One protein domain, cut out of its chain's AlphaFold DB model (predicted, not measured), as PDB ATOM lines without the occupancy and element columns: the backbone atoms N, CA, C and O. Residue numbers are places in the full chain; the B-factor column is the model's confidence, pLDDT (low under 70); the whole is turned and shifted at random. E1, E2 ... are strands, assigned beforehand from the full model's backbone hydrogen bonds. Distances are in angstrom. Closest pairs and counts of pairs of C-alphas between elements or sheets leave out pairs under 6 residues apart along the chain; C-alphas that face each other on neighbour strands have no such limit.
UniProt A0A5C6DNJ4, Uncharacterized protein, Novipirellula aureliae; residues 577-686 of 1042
ATOM      1  N   SER A 577       0.938 -37.572  40.468       96.38
ATOM      2  CA  SER A 577       0.863 -38.210  39.159       96.38
ATOM      3  C   SER A 577       0.957 -37.144  38.066       96.38
ATOM      4  O   SER A 577      -0.016 -36.478  37.722       96.38
ATOM      5  N   GLU A 578       2.155 -36.960  37.526       96.81
ATOM      6  CA  GLU A 578       2.436 -35.977  36.488       96.81
ATOM      7  C   GLU A 578       2.176 -36.547  35.084       96.81
ATOM      8  O   GLU A 578       2.686 -37.612  34.720       96.81
ATOM      9  N   SER A 579       1.440 -35.810  34.248       95.56
ATOM     10  CA  SER A 579       1.124 -36.224  32.875       95.56
ATOM     11  C   SER A 579       2.255 -36.014  31.867       95.56
ATOM     12  O   SER A 579       2.185 -36.566  30.769       95.56
ATOM     13  N   ASN A 580       3.264 -35.213  32.220       92.75
ATOM     14  CA  ASN A 580       4.392 -34.821  31.378       92.75
ATOM     15  C   ASN A 580       5.727 -35.130  32.100       92.75
ATOM     16  O   ASN A 580       5.852 -36.133  32.803       92.75
ATOM     17  N   SER A 581       6.737 -34.272  31.917       94.25
ATOM     18  CA  SER A 581       7.970 -34.268  32.710       94.25
ATOM     19  C   SER A 581       7.841 -33.312  33.898       94.25
ATOM     20  O   SER A 581       7.297 -32.228  33.721       94.25
ATOM     21  N   VAL A 582       8.443 -33.626  35.049       96.25
ATOM     22  CA  VAL A 582       8.437 -32.739  36.232       96.25
ATOM     23  C   VAL A 582       9.824 -32.532  36.830       96.25
ATOM     24  O   VAL A 582      10.636 -33.455  36.955       96.25
ATOM     25  N   ARG A 583      10.093 -31.302  37.279       95.88
ATOM     26  CA  ARG A 583      11.238 -30.980  38.134       95.88
ATOM     27  C   ARG A 583      10.848 -30.972  39.618       95.88
ATOM     28  O   ARG A 583      10.035 -30.164  40.056       95.88
ATOM     29  N   LEU A 584      11.507 -31.799  40.424       96.88
ATOM     30  CA  LEU A 584      11.346 -31.815  41.881       96.88
ATOM     31  C   LEU A 584      12.386 -30.899  42.534       96.88
ATOM     32  O   LEU A 584      13.592 -31.087  42.342       96.88
ATOM     33  N   GLU A 585      11.932 -29.911  43.308       93.81
ATOM     34  CA  GLU A 585      12.825 -28.931  43.946       93.81
ATOM     35  C   GLU A 585      13.007 -29.130  45.448       93.81
ATOM     36  O   GLU A 585      14.112 -28.949  45.954       93.81
ATOM     37  N   SER A 586      11.935 -29.478  46.158       94.69
ATOM     38  CA  SER A 586      11.957 -29.811  47.583       94.69
ATOM     39  C   SER A 586      10.697 -30.593  47.919       94.69
ATOM     40  O   SER A 586       9.611 -30.016  47.933       94.69
ATOM     41  N   ILE A 587      10.838 -31.891  48.185       97.94
ATOM     42  CA  ILE A 587       9.718 -32.776  48.524       97.94
ATOM     43  C   ILE A 587      10.000 -33.390  49.889       97.94
ATOM     44  O   ILE A 587      10.982 -34.114  50.053       97.94
ATOM     45  N   THR A 588       9.197 -33.046  50.894       97.69
ATOM     46  CA  THR A 588       9.466 -33.433  52.284       97.69
ATOM     47  C   THR A 588       8.212 -33.889  53.012       97.69
ATOM     48  O   THR A 588       7.203 -33.195  52.999       97.69
ATOM     49  N   THR A 589       8.302 -35.012  53.718       96.94
ATOM     50  CA  THR A 589       7.291 -35.466  54.682       96.94
ATOM     51  C   THR A 589       7.947 -35.870  56.002       96.94
ATOM     52  O   THR A 589       9.039 -36.453  56.009       96.94
ATOM     53  N   SER A 590       7.308 -35.535  57.126       95.38
ATOM     54  CA  SER A 590       7.817 -35.873  58.462       95.38
ATOM     55  C   SER A 590       7.549 -37.325  58.866       95.38
ATOM     56  O   SER A 590       8.336 -37.866  59.642       95.38
ATOM     57  N   ASP A 591       6.470 -37.942  58.374       90.75
ATOM     58  CA  ASP A 591       6.129 -39.350  58.624       90.75
ATOM     59  C   ASP A 591       5.162 -39.903  57.561       90.75
ATOM     60  O   ASP A 591       3.977 -40.127  57.815       90.75
ATOM     61  N   GLY A 592       5.651 -40.090  56.332       92.88
ATOM     62  CA  GLY A 592       4.833 -40.577  55.219       92.88
ATOM     63  C   GLY A 592       5.638 -41.044  54.009       92.88
ATOM     64  O   GLY A 592       6.847 -40.831  53.925       92.88
ATOM     65  N   GLU A 593       4.970 -41.701  53.063       95.00
ATOM     66  CA  GLU A 593       5.589 -42.110  51.801       95.00
ATOM     67  C   GLU A 593       5.561 -40.954  50.796       95.00
ATOM     68  O   GLU A 593       4.556 -40.265  50.657       95.00
ATOM     69  N   ILE A 594       6.658 -40.749  50.073       98.12
ATOM     70  CA  ILE A 594       6.691 -39.889  48.891       98.12
ATOM     71  C   ILE A 594       6.576 -40.794  47.670       98.12
ATOM     72  O   ILE A 594       7.482 -41.589  47.416       98.12
ATOM     73  N   ARG A 595       5.498 -40.658  46.899       97.31
ATOM     74  CA  ARG A 595       5.302 -41.320  45.611       97.31
ATOM     75  C   ARG A 595       5.132 -40.271  44.519       97.31
ATOM     76  O   ARG A 595       4.205 -39.471  44.564       97.31
ATOM     77  N   VAL A 596       6.014 -40.286  43.529       98.19
ATOM     78  CA  VAL A 596       5.890 -39.428  42.346       98.19
ATOM     79  C   VAL A 596       6.024 -40.290  41.104       98.19
ATOM     80  O   VAL A 596       7.053 -40.941  40.919       98.19
ATOM     81  N   SER A 597       5.002 -40.276  40.255       96.19
ATOM     82  CA  SER A 597       5.052 -40.856  38.915       96.19
ATOM     83  C   SER A 597       4.947 -39.756  37.870       96.19
ATOM     84  O   SER A 597       4.134 -38.852  38.030       96.19
ATOM     85  N   ALA A 598       5.738 -39.842  36.809       96.44
ATOM     86  CA  ALA A 598       5.650 -38.971  35.645       96.44
ATOM     87  C   ALA A 598       5.492 -39.814  34.377       96.44
ATOM     88  O   ALA A 598       6.024 -40.924  34.297       96.44
ATOM     89  N   ALA A 599       4.763 -39.296  33.389       93.50
ATOM     90  CA  ALA A 599       4.639 -39.967  32.097       93.50
ATOM     91  C   ALA A 599       5.949 -39.934  31.291       93.50
ATOM     92  O   ALA A 599       6.211 -40.885  30.559       93.50
ATOM     93  N   ASP A 600       6.739 -38.865  31.457       93.44
ATOM     94  CA  ASP A 600       8.044 -38.660  30.822       93.44
ATOM     95  C   ASP A 600       9.158 -38.567  31.905       93.44
ATOM     96  O   ASP A 600       9.285 -39.436  32.769       93.44
ATOM     97  N   ASP A 601       9.985 -37.514  31.884       94.50
ATOM     98  CA  ASP A 601      11.158 -37.374  32.749       94.50
ATOM     99  C   ASP A 601      10.813 -36.906  34.176       94.50
ATOM    100  O   ASP A 601      10.021 -35.986  34.384       94.50
ATOM    101  N   ILE A 602      11.549 -37.413  35.170       97.44
ATOM    102  CA  ILE A 602      11.651 -36.791  36.497       97.44
ATOM    103  C   ILE A 602      13.047 -36.195  36.646       97.44
ATOM    104  O   ILE A 602      14.063 -36.886  36.545       97.44
ATOM    105  N   VAL A 603      13.115 -34.902  36.957       95.12
ATOM    106  CA  VAL A 603      14.372 -34.175  37.140       95.12
ATOM    107  C   VAL A 603      14.505 -33.682  38.574       95.12
ATOM    108  O   VAL A 603      13.729 -32.858  39.039       95.12
ATOM    109  N   ILE A 604      15.578 -34.076  39.248       95.00
ATOM    110  CA  ILE A 604      15.977 -33.545  40.552       95.00
ATOM    111  C   ILE A 604      17.314 -32.851  40.355       95.00
ATOM    112  O   ILE A 604      18.285 -33.494  39.967       95.00
ATOM    113  N   ALA A 605      17.406 -31.544  40.588       85.44
ATOM    114  CA  ALA A 605      18.678 -30.840  40.449       85.44
ATOM    115  C   ALA A 605      19.008 -30.032  41.696       85.44
ATOM    116  O   ALA A 605      18.147 -29.352  42.246       85.44
ATOM    117  N   ASP A 606      20.280 -30.047  42.070       78.31
ATOM    118  CA  ASP A 606      20.823 -29.126  43.059       78.31
ATOM    119  C   ASP A 606      20.785 -27.693  42.498       78.31
ATOM    120  O   ASP A 606      21.126 -27.461  41.336       78.31
ATOM    121  N   GLN A 607      20.337 -26.732  43.308       67.00
ATOM    122  CA  GLN A 607      20.342 -25.313  42.942       67.00
ATOM    123  C   GLN A 607      21.704 -24.637  43.202       67.00
ATOM    124  O   GLN A 607      21.888 -23.467  42.860       67.00
ATOM    125  N   ARG A 608      22.671 -25.337  43.814       66.56
ATOM    126  CA  ARG A 608      24.021 -24.809  44.069       66.56
ATOM    127  C   ARG A 608      24.898 -24.826  42.815       66.56
ATOM    128  O   ARG A 608      24.770 -25.680  41.943       66.56
ATOM    129  N   ASP A 609      25.830 -23.875  42.764       62.19
ATOM    130  CA  ASP A 609      26.852 -23.791  41.717       62.19
ATOM    131  C   ASP A 609      27.776 -25.020  41.771       62.19
ATOM    132  O   ASP A 609      28.289 -25.365  42.840       62.19
ATOM    133  N   GLN A 610      27.995 -25.677  40.625       57.53
ATOM    134  CA  GLN A 610      28.824 -26.884  40.534       57.53
ATOM    135  C   GLN A 610      30.247 -26.640  41.052       57.53
ATOM    136  O   GLN A 610      30.789 -27.502  41.746       57.53
ATOM    137  N   ASP A 611      30.798 -25.442  40.827       61.69
ATOM    138  CA  ASP A 611      32.143 -25.050  41.268       61.69
ATOM    139  C   ASP A 611      32.291 -25.039  42.809       61.69
ATOM    140  O   ASP A 611      33.406 -25.052  43.345       61.69
ATOM    141  N   LEU A 612      31.174 -25.012  43.551       58.56
ATOM    142  CA  LEU A 612      31.148 -25.021  45.018       58.56
ATOM    143  C   LEU A 612      31.053 -26.436  45.620       58.56
ATOM    144  O   LEU A 612      31.310 -26.590  46.814       58.56
ATOM    145  N   ASN A 613      30.798 -27.482  44.821       59.88
ATOM    146  CA  ASN A 613      30.618 -28.871  45.287       59.88
ATOM    147  C   ASN A 613      31.938 -29.669  45.462       59.88
ATOM    148  O   ASN A 613      31.957 -30.898  45.519       59.88
ATOM    149  N   SER A 614      33.080 -28.996  45.633       56.44
ATOM    150  CA  SER A 614      34.404 -29.647  45.752       56.44
ATOM    151  C   SER A 614      34.626 -30.520  47.010       56.44
ATOM    152  O   SER A 614      35.637 -31.219  47.092       56.44
ATOM    153  N   ALA A 615      33.706 -30.513  47.985       60.78
ATOM    154  CA  ALA A 615      33.823 -31.227  49.266       60.78
ATOM    155  C   ALA A 615      32.938 -32.489  49.409       60.78
ATOM    156  O   ALA A 615      32.911 -33.068  50.495       60.78
ATOM    157  N   PHE A 616      32.251 -32.941  48.349       66.62
ATOM    158  CA  PHE A 616      31.203 -33.977  48.437       66.62
ATOM    159  C   PHE A 616      30.107 -33.575  49.442       66.62
ATOM    160  O   PHE A 616      29.736 -34.329  50.340       66.62
ATOM    161  N   GLU A 617      29.622 -32.338  49.338       74.50
ATOM    162  CA  GLU A 617      28.481 -31.877  50.127       74.50
ATOM    163  C   GLU A 617      27.203 -32.138  49.335       74.50
ATOM    164  O   GLU A 617      27.003 -31.545  48.277       74.50
ATOM    165  N   VAL A 618      26.321 -32.989  49.853       80.88
ATOM    166  CA  VAL A 618      24.993 -33.222  49.273       80.88
ATOM    167  C   VAL A 618      23.936 -32.354  49.956       80.88
ATOM    168  O   VAL A 618      23.983 -32.149  51.168       80.88
ATOM    169  N   THR A 619      22.973 -31.858  49.181       87.88
ATOM    170  CA  THR A 619      21.766 -31.188  49.677       87.88
ATOM    171  C   THR A 619      20.607 -32.166  49.590       87.88
ATOM    172  O   THR A 619      20.274 -32.596  48.485       87.88
ATOM    173  N   PRO A 620      19.990 -32.543  50.718       91.25
ATOM    174  CA  PRO A 620      18.767 -33.331  50.698       91.25
ATOM    175  C   PRO A 620      17.652 -32.556  49.983       91.25
ATOM    176  O   PRO A 620      17.300 -31.463  50.419       91.25
ATOM    177  N   ILE A 621      17.138 -33.112  48.885       94.38
ATOM    178  CA  ILE A 621      16.035 -32.532  48.098       94.38
ATOM    179  C   ILE A 621      14.737 -33.312  48.320       94.38
ATOM    180  O   ILE A 621      13.665 -32.719  48.419       94.38
ATOM    181  N   ILE A 622      14.843 -34.639  48.427       97.69
ATOM    182  CA  ILE A 622      13.720 -35.527  48.733       97.69
ATOM    183  C   ILE A 622      13.960 -36.140  50.111       97.69
ATOM    184  O   ILE A 622      14.988 -36.792  50.328       97.69
ATOM    185  N   ILE A 623      13.038 -35.907  51.045       97.38
ATOM    186  CA  ILE A 623      13.180 -36.302  52.448       97.38
ATOM    187  C   ILE A 623      11.870 -36.929  52.942       97.38
ATOM    188  O   ILE A 623      10.889 -36.228  53.160       97.38
ATOM    189  N   ALA A 624      11.867 -38.237  53.179       97.25
ATOM    190  CA  ALA A 624      10.773 -38.951  53.829       97.25
ATOM    191  C   ALA A 624      11.239 -39.439  55.207       97.25
ATOM    192  O   ALA A 624      12.088 -40.327  55.296       97.25
ATOM    193  N   LEU A 625      10.742 -38.821  56.279       95.00
ATOM    194  CA  LEU A 625      11.100 -39.163  57.660       95.00
ATOM    195  C   LEU A 625      10.027 -40.048  58.321       95.00
ATOM    196  O   LEU A 625       9.097 -40.503  57.663       95.00
ATOM    197  N   GLY A 626      10.191 -40.329  59.617       92.62
ATOM    198  CA  GLY A 626       9.211 -41.054  60.433       92.62
ATOM    199  C   GLY A 626       9.213 -42.569  60.241       92.62
ATOM    200  O   GLY A 626      10.062 -43.126  59.547       92.62
ATOM    201  N   ASP A 627       8.284 -43.268  60.880       92.12
ATOM    202  CA  ASP A 627       8.212 -44.726  60.769       92.12
ATOM    203  C   ASP A 627       7.679 -45.167  59.400       92.12
ATOM    204  O   ASP A 627       7.912 -46.312  59.026       92.12
ATOM    205  N   ASN A 628       7.028 -44.281  58.636       91.94
ATOM    206  CA  ASN A 628       6.458 -44.529  57.307       91.94
ATOM    207  C   ASN A 628       7.283 -43.950  56.142       91.94
ATOM    208  O   ASN A 628       6.905 -44.131  54.985       91.94
ATOM    209  N   GLY A 629       8.418 -43.305  56.430       95.44
ATOM    210  CA  GLY A 629       9.258 -42.604  55.457       95.44
ATOM    211  C   GLY A 629       9.869 -43.490  54.375       95.44
ATOM    212  O   GLY A 629      10.967 -44.024  54.554       95.44
ATOM    213  N   ARG A 630       9.177 -43.613  53.238       95.31
ATOM    214  CA  ARG A 630       9.647 -44.258  51.999       95.31
ATOM    215  C   ARG A 630       9.597 -43.294  50.823       95.31
ATOM    216  O   ARG A 630       8.890 -42.294  50.867       95.31
ATOM    217  N   ILE A 631      10.341 -43.606  49.769       98.06
ATOM    218  CA  ILE A 631      10.404 -42.819  48.539       98.06
ATOM    219  C   ILE A 631      10.267 -43.755  47.342       98.06
ATOM    220  O   ILE A 631      11.068 -44.676  47.187       98.06
ATOM    221  N   GLN A 632       9.303 -43.477  46.474       96.00
ATOM    222  CA  GLN A 632       9.100 -44.143  45.194       96.00
ATOM    223  C   GLN A 632       9.018 -43.094  44.084       96.00
ATOM    224  O   GLN A 632       8.111 -42.266  44.081       96.00
ATOM    225  N   LEU A 633       9.959 -43.139  43.141       96.94
ATOM    226  CA  LEU A 633       9.969 -42.278  41.956       96.94
ATOM    227  C   LEU A 633       9.900 -43.145  40.698       96.94
ATOM    228  O   LEU A 633      10.710 -44.062  40.562       96.94
ATOM    229  N   ASP A 634       8.963 -42.846  39.803       94.31
ATOM    230  CA  ASP A 634       8.734 -43.570  38.545       94.31
ATOM    231  C   ASP A 634       8.689 -42.578  37.370       94.31
ATOM    232  O   ASP A 634       7.724 -41.831  37.219       94.31
ATOM    233  N   ALA A 635       9.769 -42.512  36.588       91.56
ATOM    234  CA  ALA A 635       9.918 -41.601  35.452       91.56
ATOM    235  C   ALA A 635       9.696 -42.348  34.136       91.56
ATOM    236  O   ALA A 635      10.667 -42.688  33.449       91.56
ATOM    237  N   GLY A 636       8.430 -42.645  33.840       79.75
ATOM    238  CA  GLY A 636       8.005 -43.281  32.601       79.75
ATOM    239  C   GLY A 636       8.703 -44.610  32.265       79.75
ATOM    240  O   GLY A 636       9.606 -45.117  32.931       79.75
ATOM    241  N   ASN A 637       8.259 -45.240  31.182       76.75
ATOM    242  CA  ASN A 637       8.886 -46.459  30.645       76.75
ATOM    243  C   ASN A 637       9.085 -46.386  29.121       76.75
ATOM    244  O   ASN A 637       9.399 -47.389  28.468       76.75
ATOM    245  N   GLY A 638       8.879 -45.209  28.536       81.38
ATOM    246  CA  GLY A 638       9.288 -44.866  27.188       81.38
ATOM    247  C   GLY A 638      10.804 -44.943  27.054       81.38
ATOM    248  O   GLY A 638      11.561 -44.723  27.989       81.38
ATOM    249  N   VAL A 639      11.273 -45.309  25.863       80.88
ATOM    250  CA  VAL A 639      12.697 -45.598  25.611       80.88
ATOM    251  C   VAL A 639      13.632 -44.413  25.874       80.88
ATOM    252  O   VAL A 639      14.827 -44.627  26.090       80.88
ATOM    253  N   ASP A 640      13.094 -43.195  25.831       84.19
ATOM    254  CA  ASP A 640      13.833 -41.950  26.012       84.19
ATOM    255  C   ASP A 640      13.626 -41.337  27.409       84.19
ATOM    256  O   ASP A 640      14.401 -40.454  27.770       84.19
ATOM    257  N   ASP A 641      12.667 -41.840  28.194       87.06
ATOM    258  CA  ASP A 641      12.272 -41.297  29.499       87.06
ATOM    259  C   ASP A 641      13.411 -41.457  30.516       87.06
ATOM    260  O   ASP A 641      14.119 -42.483  30.551       87.06
ATOM    261  N   GLN A 642      13.622 -40.417  31.324       91.62
ATOM    262  CA  GLN A 642      14.747 -40.321  32.245       91.62
ATOM    263  C   GLN A 642      14.348 -39.928  33.664       91.62
ATOM    264  O   GLN A 642      13.730 -38.894  33.901       91.62
ATOM    265  N   LEU A 643      14.886 -40.658  34.641       94.19
ATOM    266  CA  LEU A 643      15.037 -40.151  36.002       94.19
ATOM    267  C   LEU A 643      16.432 -39.538  36.145       94.19
ATOM    268  O   LEU A 643      17.438 -40.250  36.248       94.19
ATOM    269  N   ARG A 644      16.508 -38.206  36.163       92.44
ATOM    270  CA  ARG A 644      17.766 -37.460  36.258       92.44
ATOM    271  C   ARG A 644      17.966 -36.869  37.646       92.44
ATOM    272  O   ARG A 644      17.286 -35.924  38.029       92.44
ATOM    273  N   ILE A 645      18.984 -37.343  38.352       91.94
ATOM    274  CA  ILE A 645      19.426 -36.830  39.649       91.94
ATOM    275  C   ILE A 645      20.730 -36.056  39.450       91.94
ATOM    276  O   ILE A 645      21.747 -36.608  39.039       91.94
ATOM    277  N   GLY A 646      20.699 -34.756  39.715       85.75
ATOM    278  CA  GLY A 646      21.818 -33.842  39.530       85.75
ATOM    279  C   GLY A 646      22.974 -34.067  40.505       85.75
ATOM    280  O   GLY A 646      22.854 -34.750  41.519       85.75
ATOM    281  N   ASN A 647      24.113 -33.449  40.196       81.19
ATOM    282  CA  ASN A 647      25.271 -33.442  41.085       81.19
ATOM    283  C   ASN A 647      24.954 -32.684  42.386       81.19
ATOM    284  O   ASN A 647      24.350 -31.621  42.327       81.19
ATOM    285  N   GLY A 648      25.392 -33.203  43.528       82.50
ATOM    286  CA  GLY A 648      25.147 -32.642  44.856       82.50
ATOM    287  C   GLY A 648      23.776 -32.970  45.456       82.50
ATOM    288  O   GLY A 648      23.443 -32.412  46.496       82.50
ATOM    289  N   VAL A 649      22.973 -33.853  44.851       89.81
ATOM    290  CA  VAL A 649      21.627 -34.190  45.350       89.81
ATOM    291  C   VAL A 649      21.665 -35.322  46.383       89.81
ATOM    292  O   VAL A 649      22.319 -36.349  46.186       89.81
ATOM    293  N   GLY A 650      20.922 -35.138  47.476       93.50
ATOM    294  CA  GLY A 650      20.639 -36.149  48.491       93.50
ATOM    295  C   GLY A 650      19.174 -36.603  48.476       93.50
ATOM    296  O   GLY A 650      18.264 -35.777  48.374       93.50
ATOM    297  N   ILE A 651      18.953 -37.908  48.631       96.81
ATOM    298  CA  ILE A 651      17.641 -38.546  48.825       96.81
ATOM    299  C   ILE A 651      17.677 -39.289  50.161       96.81
ATOM    300  O   ILE A 651      18.590 -40.081  50.400       96.81
ATOM    301  N   ILE A 652      16.716 -39.025  51.047       97.31
ATOM    302  CA  ILE A 652      16.716 -39.562  52.413       97.31
ATOM    303  C   ILE A 652      15.366 -40.189  52.735       97.31
ATOM    304  O   ILE A 652      14.366 -39.486  52.792       97.31
ATOM    305  N   ALA A 653      15.368 -41.484  53.030       97.62
ATOM    306  CA  ALA A 653      14.253 -42.194  53.643       97.62
ATOM    307  C   ALA A 653      14.646 -42.655  55.058       97.62
ATOM    308  O   ALA A 653      15.755 -43.146  55.283       97.62
ATOM    309  N   SER A 654      13.762 -42.514  56.038       96.06
ATOM    310  CA  SER A 654      13.980 -43.019  57.400       96.06
ATOM    311  C   SER A 654      13.783 -44.530  57.502       96.06
ATOM    312  O   SER A 654      14.418 -45.159  58.345       96.06
ATOM    313  N   GLN A 655      12.962 -45.145  56.642       94.44
ATOM    314  CA  GLN A 655      12.792 -46.595  56.659       94.44
ATOM    315  C   GLN A 655      14.050 -47.325  56.162       94.44
ATOM    316  O   GLN A 655      14.752 -46.892  55.248       94.44
ATOM    317  N   SER A 656      14.318 -48.488  56.761       91.44
ATOM    318  CA  SER A 656      15.336 -49.451  56.314       91.44
ATOM    319  C   SER A 656      14.725 -50.712  55.694       91.44
ATOM    320  O   SER A 656      15.431 -51.701  55.492       91.44
ATOM    321  N   THR A 657      13.407 -50.720  55.490       89.94
ATOM    322  CA  THR A 657      12.659 -51.826  54.887       89.94
ATOM    323  C   THR A 657      13.060 -51.996  53.423       89.94
ATOM    324  O   THR A 657      13.678 -51.121  52.817       89.94
ATOM    325  N   LEU A 658      12.741 -53.156  52.860       85.56
ATOM    326  CA  LEU A 658      12.981 -53.468  51.455       85.56
ATOM    327  C   LEU A 658      12.338 -52.413  50.544       85.56
ATOM    328  O   LEU A 658      11.145 -52.151  50.667       85.56
ATOM    329  N   GLY A 659      13.129 -51.826  49.644       84.88
ATOM    330  CA  GLY A 659      12.647 -50.785  48.734       84.88
ATOM    331  C   GLY A 659      12.242 -49.468  49.406       84.88
ATOM    332  O   GLY A 659      11.455 -48.731  48.828       84.88
ATOM    333  N   ALA A 660      12.761 -49.149  50.601       92.62
ATOM    334  CA  ALA A 660      12.504 -47.853  51.238       92.62
ATOM    335  C   ALA A 660      12.830 -46.650  50.332       92.62
ATOM    336  O   ALA A 660      12.177 -45.619  50.439       92.62
ATOM    337  N   VAL A 661      13.813 -46.783  49.438       95.31
ATOM    338  CA  VAL A 661      13.979 -45.922  48.264       95.31
ATOM    339  C   VAL A 661      13.914 -46.793  47.013       95.31
ATOM    340  O   VAL A 661      14.781 -47.647  46.800       95.31
ATOM    341  N   GLN A 662      12.912 -46.541  46.177       92.31
ATOM    342  CA  GLN A 662      12.718 -47.171  44.880       92.31
ATOM    343  C   GLN A 662      12.733 -46.115  43.775       92.31
ATOM    344  O   GLN A 662      11.957 -45.165  43.794       92.31
ATOM    345  N   LEU A 663      13.617 -46.310  42.802       92.38
ATOM    346  CA  LEU A 663      13.765 -45.452  41.633       92.38
ATOM    347  C   LEU A 663      13.561 -46.299  40.370       92.38
ATOM    348  O   LEU A 663      14.299 -47.270  40.171       92.38
ATOM    349  N   ASP A 664      12.585 -45.943  39.540       87.69
ATOM    350  CA  ASP A 664      12.272 -46.618  38.277       87.69
ATOM    351  C   ASP A 664      12.258 -45.618  37.115       87.69
ATOM    352  O   ASP A 664      11.785 -44.492  37.258       87.69
ATOM    353  N   ALA A 665      12.857 -46.017  35.995       88.44
ATOM    354  CA  ALA A 665      12.846 -45.298  34.721       88.44
ATOM    355  C   ALA A 665      13.396 -46.203  33.613       88.44
ATOM    356  O   ALA A 665      14.125 -47.164  33.886       88.44
ATOM    357  N   ALA A 666      13.180 -45.863  32.342       84.94
ATOM    358  CA  ALA A 666      13.957 -46.484  31.264       84.94
ATOM    359  C   ALA A 666      15.455 -46.152  31.396       84.94
ATOM    360  O   ALA A 666      16.306 -47.046  31.333       84.94
ATOM    361  N   ASN A 667      15.788 -44.883  31.652       86.38
ATOM    362  CA  ASN A 667      17.164 -44.424  31.815       86.38
ATOM    363  C   ASN A 667      17.334 -43.647  33.128       86.38
ATOM    364  O   ASN A 667      16.740 -42.594  33.323       86.38
ATOM    365  N   ILE A 668      18.201 -44.114  34.025       88.88
ATOM    366  CA  ILE A 668      18.553 -43.370  35.242       88.88
ATOM    367  C   ILE A 668      19.880 -42.647  35.012       88.88
ATOM    368  O   ILE A 668      20.897 -43.268  34.693       88.88
ATOM    369  N   VAL A 669      19.888 -41.329  35.204       87.56
ATOM    370  CA  VAL A 669      21.071 -40.474  35.037       87.56
ATOM    371  C   VAL A 669      21.417 -39.825  36.369       87.56
ATOM    372  O   VAL A 669      20.663 -39.012  36.893       87.56
ATOM    373  N   LEU A 670      22.582 -40.158  36.908       87.06
ATOM    374  CA  LEU A 670      23.069 -39.708  38.203       87.06
ATOM    375  C   LEU A 670      24.270 -38.771  38.031       87.06
ATOM    376  O   LEU A 670      25.188 -39.031  37.250       87.06
ATOM    377  N   GLY A 671      24.291 -37.687  38.799       79.75
ATOM    378  CA  GLY A 671      25.452 -36.816  38.920       79.75
ATOM    379  C   GLY A 671      26.646 -37.513  39.580       79.75
ATOM    380  O   GLY A 671      26.549 -38.607  40.138       79.75
ATOM    381  N   GLU A 672      27.797 -36.849  39.543       75.56
ATOM    382  CA  GLU A 672      29.058 -37.364  40.097       75.56
ATOM    383  C   GLU A 672      28.994 -37.629  41.599       75.56
ATOM    384  O   GLU A 672      29.506 -38.631  42.093       75.56
ATOM    385  N   GLN A 673      28.378 -36.701  42.324       80.69
ATOM    386  CA  GLN A 673      28.203 -36.736  43.760       80.69
ATOM    387  C   GLN A 673      26.709 -36.804  44.040       80.69
ATOM    388  O   GLN A 673      26.006 -35.801  43.982       80.69
ATOM    389  N   ILE A 674      26.218 -37.996  44.333       86.88
ATOM    390  CA  ILE A 674      24.856 -38.210  44.816       86.88
ATOM    391  C   ILE A 674      24.926 -39.015  46.102       86.88
ATOM    392  O   ILE A 674      25.921 -39.696  46.376       86.88
ATOM    393  N   GLU A 675      23.869 -38.946  46.895       92.06
ATOM    394  CA  GLU A 675      23.754 -39.761  48.095       92.06
ATOM    395  C   GLU A 675      22.308 -40.198  48.318       92.06
ATOM    396  O   GLU A 675      21.406 -39.370  48.419       92.06
ATOM    397  N   ILE A 676      22.097 -41.509  48.426       95.25
ATOM    398  CA  ILE A 676      20.817 -42.105  48.813       95.25
ATOM    399  C   ILE A 676      20.991 -42.727  50.196       95.25
ATOM    400  O   ILE A 676      21.860 -43.583  50.378       95.25
ATOM    401  N   ARG A 677      20.175 -42.305  51.167       95.75
ATOM    402  CA  ARG A 677      20.220 -42.754  52.569       95.75
ATOM    403  C   ARG A 677      18.904 -43.400  52.961       95.75
ATOM    404  O   ARG A 677      17.838 -42.891  52.636       95.75
ATOM    405  N   THR A 678      19.003 -44.497  53.696       96.31
ATOM    406  CA  THR A 678      17.872 -45.271  54.218       96.31
ATOM    407  C   THR A 678      18.161 -45.706  55.653       96.31
ATOM    408  O   THR A 678      19.308 -46.051  55.969       96.31
ATOM    409  N   GLY A 679      17.147 -45.732  56.518       92.50
ATOM    410  CA  GLY A 679      17.257 -46.391  57.819       92.50
ATOM    411  C   GLY A 679      18.210 -45.735  58.809       92.50
ATOM    412  O   GLY A 679      18.998 -46.459  59.403       92.50
ATOM    413  N   ASP A 680      18.246 -44.404  58.930       88.38
ATOM    414  CA  ASP A 680      19.246 -43.696  59.755       88.38
ATOM    415  C   ASP A 680      20.701 -44.120  59.443       88.38
ATOM    416  O   ASP A 680      21.510 -44.419  60.327       88.38
ATOM    417  N   ASP A 681      21.044 -44.158  58.152       91.06
ATOM    418  CA  ASP A 681      22.340 -44.608  57.613       91.06
ATOM    419  C   ASP A 681      22.617 -46.115  57.714       91.06
ATOM    420  O   ASP A 681      23.780 -46.539  57.644       91.06
ATOM    421  N   VAL A 682      21.574 -46.937  57.852       92.50
ATOM    422  CA  VAL A 682      21.680 -48.390  57.653       92.50
ATOM    423  C   VAL A 682      22.104 -48.693  56.215       92.50
ATOM    424  O   VAL A 682      23.058 -49.446  56.021       92.50
ATOM    425  N   GLY A 683      21.465 -48.069  55.222       91.69
ATOM    426  CA  GLY A 683      21.861 -48.141  53.815       91.69
ATOM    427  C   GLY A 683      22.268 -46.769  53.289       91.69
ATOM    428  O   GLY A 683      21.472 -45.835  53.348       91.69
ATOM    429  N   VAL A 684      23.493 -46.649  52.769       93.44
ATOM    430  CA  VAL A 684      23.999 -45.427  52.125       93.44
ATOM    431  C   VAL A 684      24.667 -45.796  50.804       93.44
ATOM    432  O   VAL A 684      25.694 -46.481  50.814       93.44
ATOM    433  N   ALA A 685      24.102 -45.331  49.688       90.50
ATOM    434  CA  ALA A 685      24.624 -45.534  48.336       90.50
ATOM    435  C   ALA A 685      25.119 -44.210  47.740       90.50
ATOM    436  O   ALA A 685      24.448 -43.181  47.854       90.50
ATOM    437  N   ARG A 686      26.297 -44.242  47.107       87.06
ATOM    438  CA  ARG A 686      26.915 -43.067  46.461       87.06
ATOM    439  C   ARG A 686      27.449 -43.362  45.066       87.06
ATOM    440  O   ARG A 686      27.561 -42.438  44.266       87.06
TER     441      ARG A 686
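This is residues 577 to 686 of the 1042 residues of an uncharacterized protein of Novipirellula aureliae (UniProt A0A5C6DNJ4). The printed part is wound in stacked three-sided turns, a short solenoid with a triangular cross-section: E3, E6 and E9 make one side, E4, E7 and E10 another, and E2, E5 and E8 the third. E1 bends and lines two sides of the first turn, E11 folds back beside E10 at the other end, and residues 607 to 616 stick out from one corner. The printed part has 110 residues with eleven named strands, E1 to E11 in that order, and no named helix; its class is all strand. One sheet, mixed, runs E9 E6 E3 E1 E4 E7 E10 E11; the other, E2 E5 E8, is all parallel. The whole is compact, with a radius of gyration of the C-alphas of 13.3 A and spans of 35, 34 and 19 A.

E1, residues 582 to 591, bends by 69 degrees at residue 585. Its pairing is staggered: residues 582 to 584 pair with E3, residues 602 to 604, in parallel, with N 603 and O 582 2.9 A apart, and residues 587 to 589 with E4, residues 619 to 624, in parallel, with N 589 and O 623 2.9 A apart. E2, residues 593 to 598, is parallel to E5, residues 630 to 635, at 1 degree; N 594 and O 630 are 2.8 A apart. E6, residues 642 to 645, is parallel to E3, with N 644 and O 602 2.8 A apart. E7, residues 649 to 653, is parallel to E4, with N 650 and O 619 2.8 A apart. E8, residues 661 to 665, is parallel to E5, with N 662 and O 631 2.8 A apart. E9, residues 667 to 670, is parallel to E6, with N 669 and O 643 2.9 A apart. E10, residues 674 to 678, is parallel to E7, with N 677 and O 651 2.8 A apart. E11, residues 683 to 685, forms an antiparallel hairpin with E10; N 685 and O 676 are 2.9 A apart. The larger sheet, twisted and curled, is a folded sheet, bent back on itself into two leaves: E9 E6 E3 face E4 E7 E10 E11, with E1 as hinge. With E2 E5 E8 it makes a sandwich, two sheets face to face, their strands at 42 degrees.

E1, 23.5 A long, begins at C-alpha 582 (8.437, -32.739, 36.232). E2 measures 16.5 A and E5 16.8 A. E11 ends at C-alpha 685 (24.624, -45.534, 48.336).

The C-alphas farthest apart, those of Ser 579 and Ala 615, are 36.9 A apart. The printed part has no cut. The link E3 to E4, 14 residues, is long. Mean pLDDT of the printed part is 88.7; residues 607 to 616 are under 70.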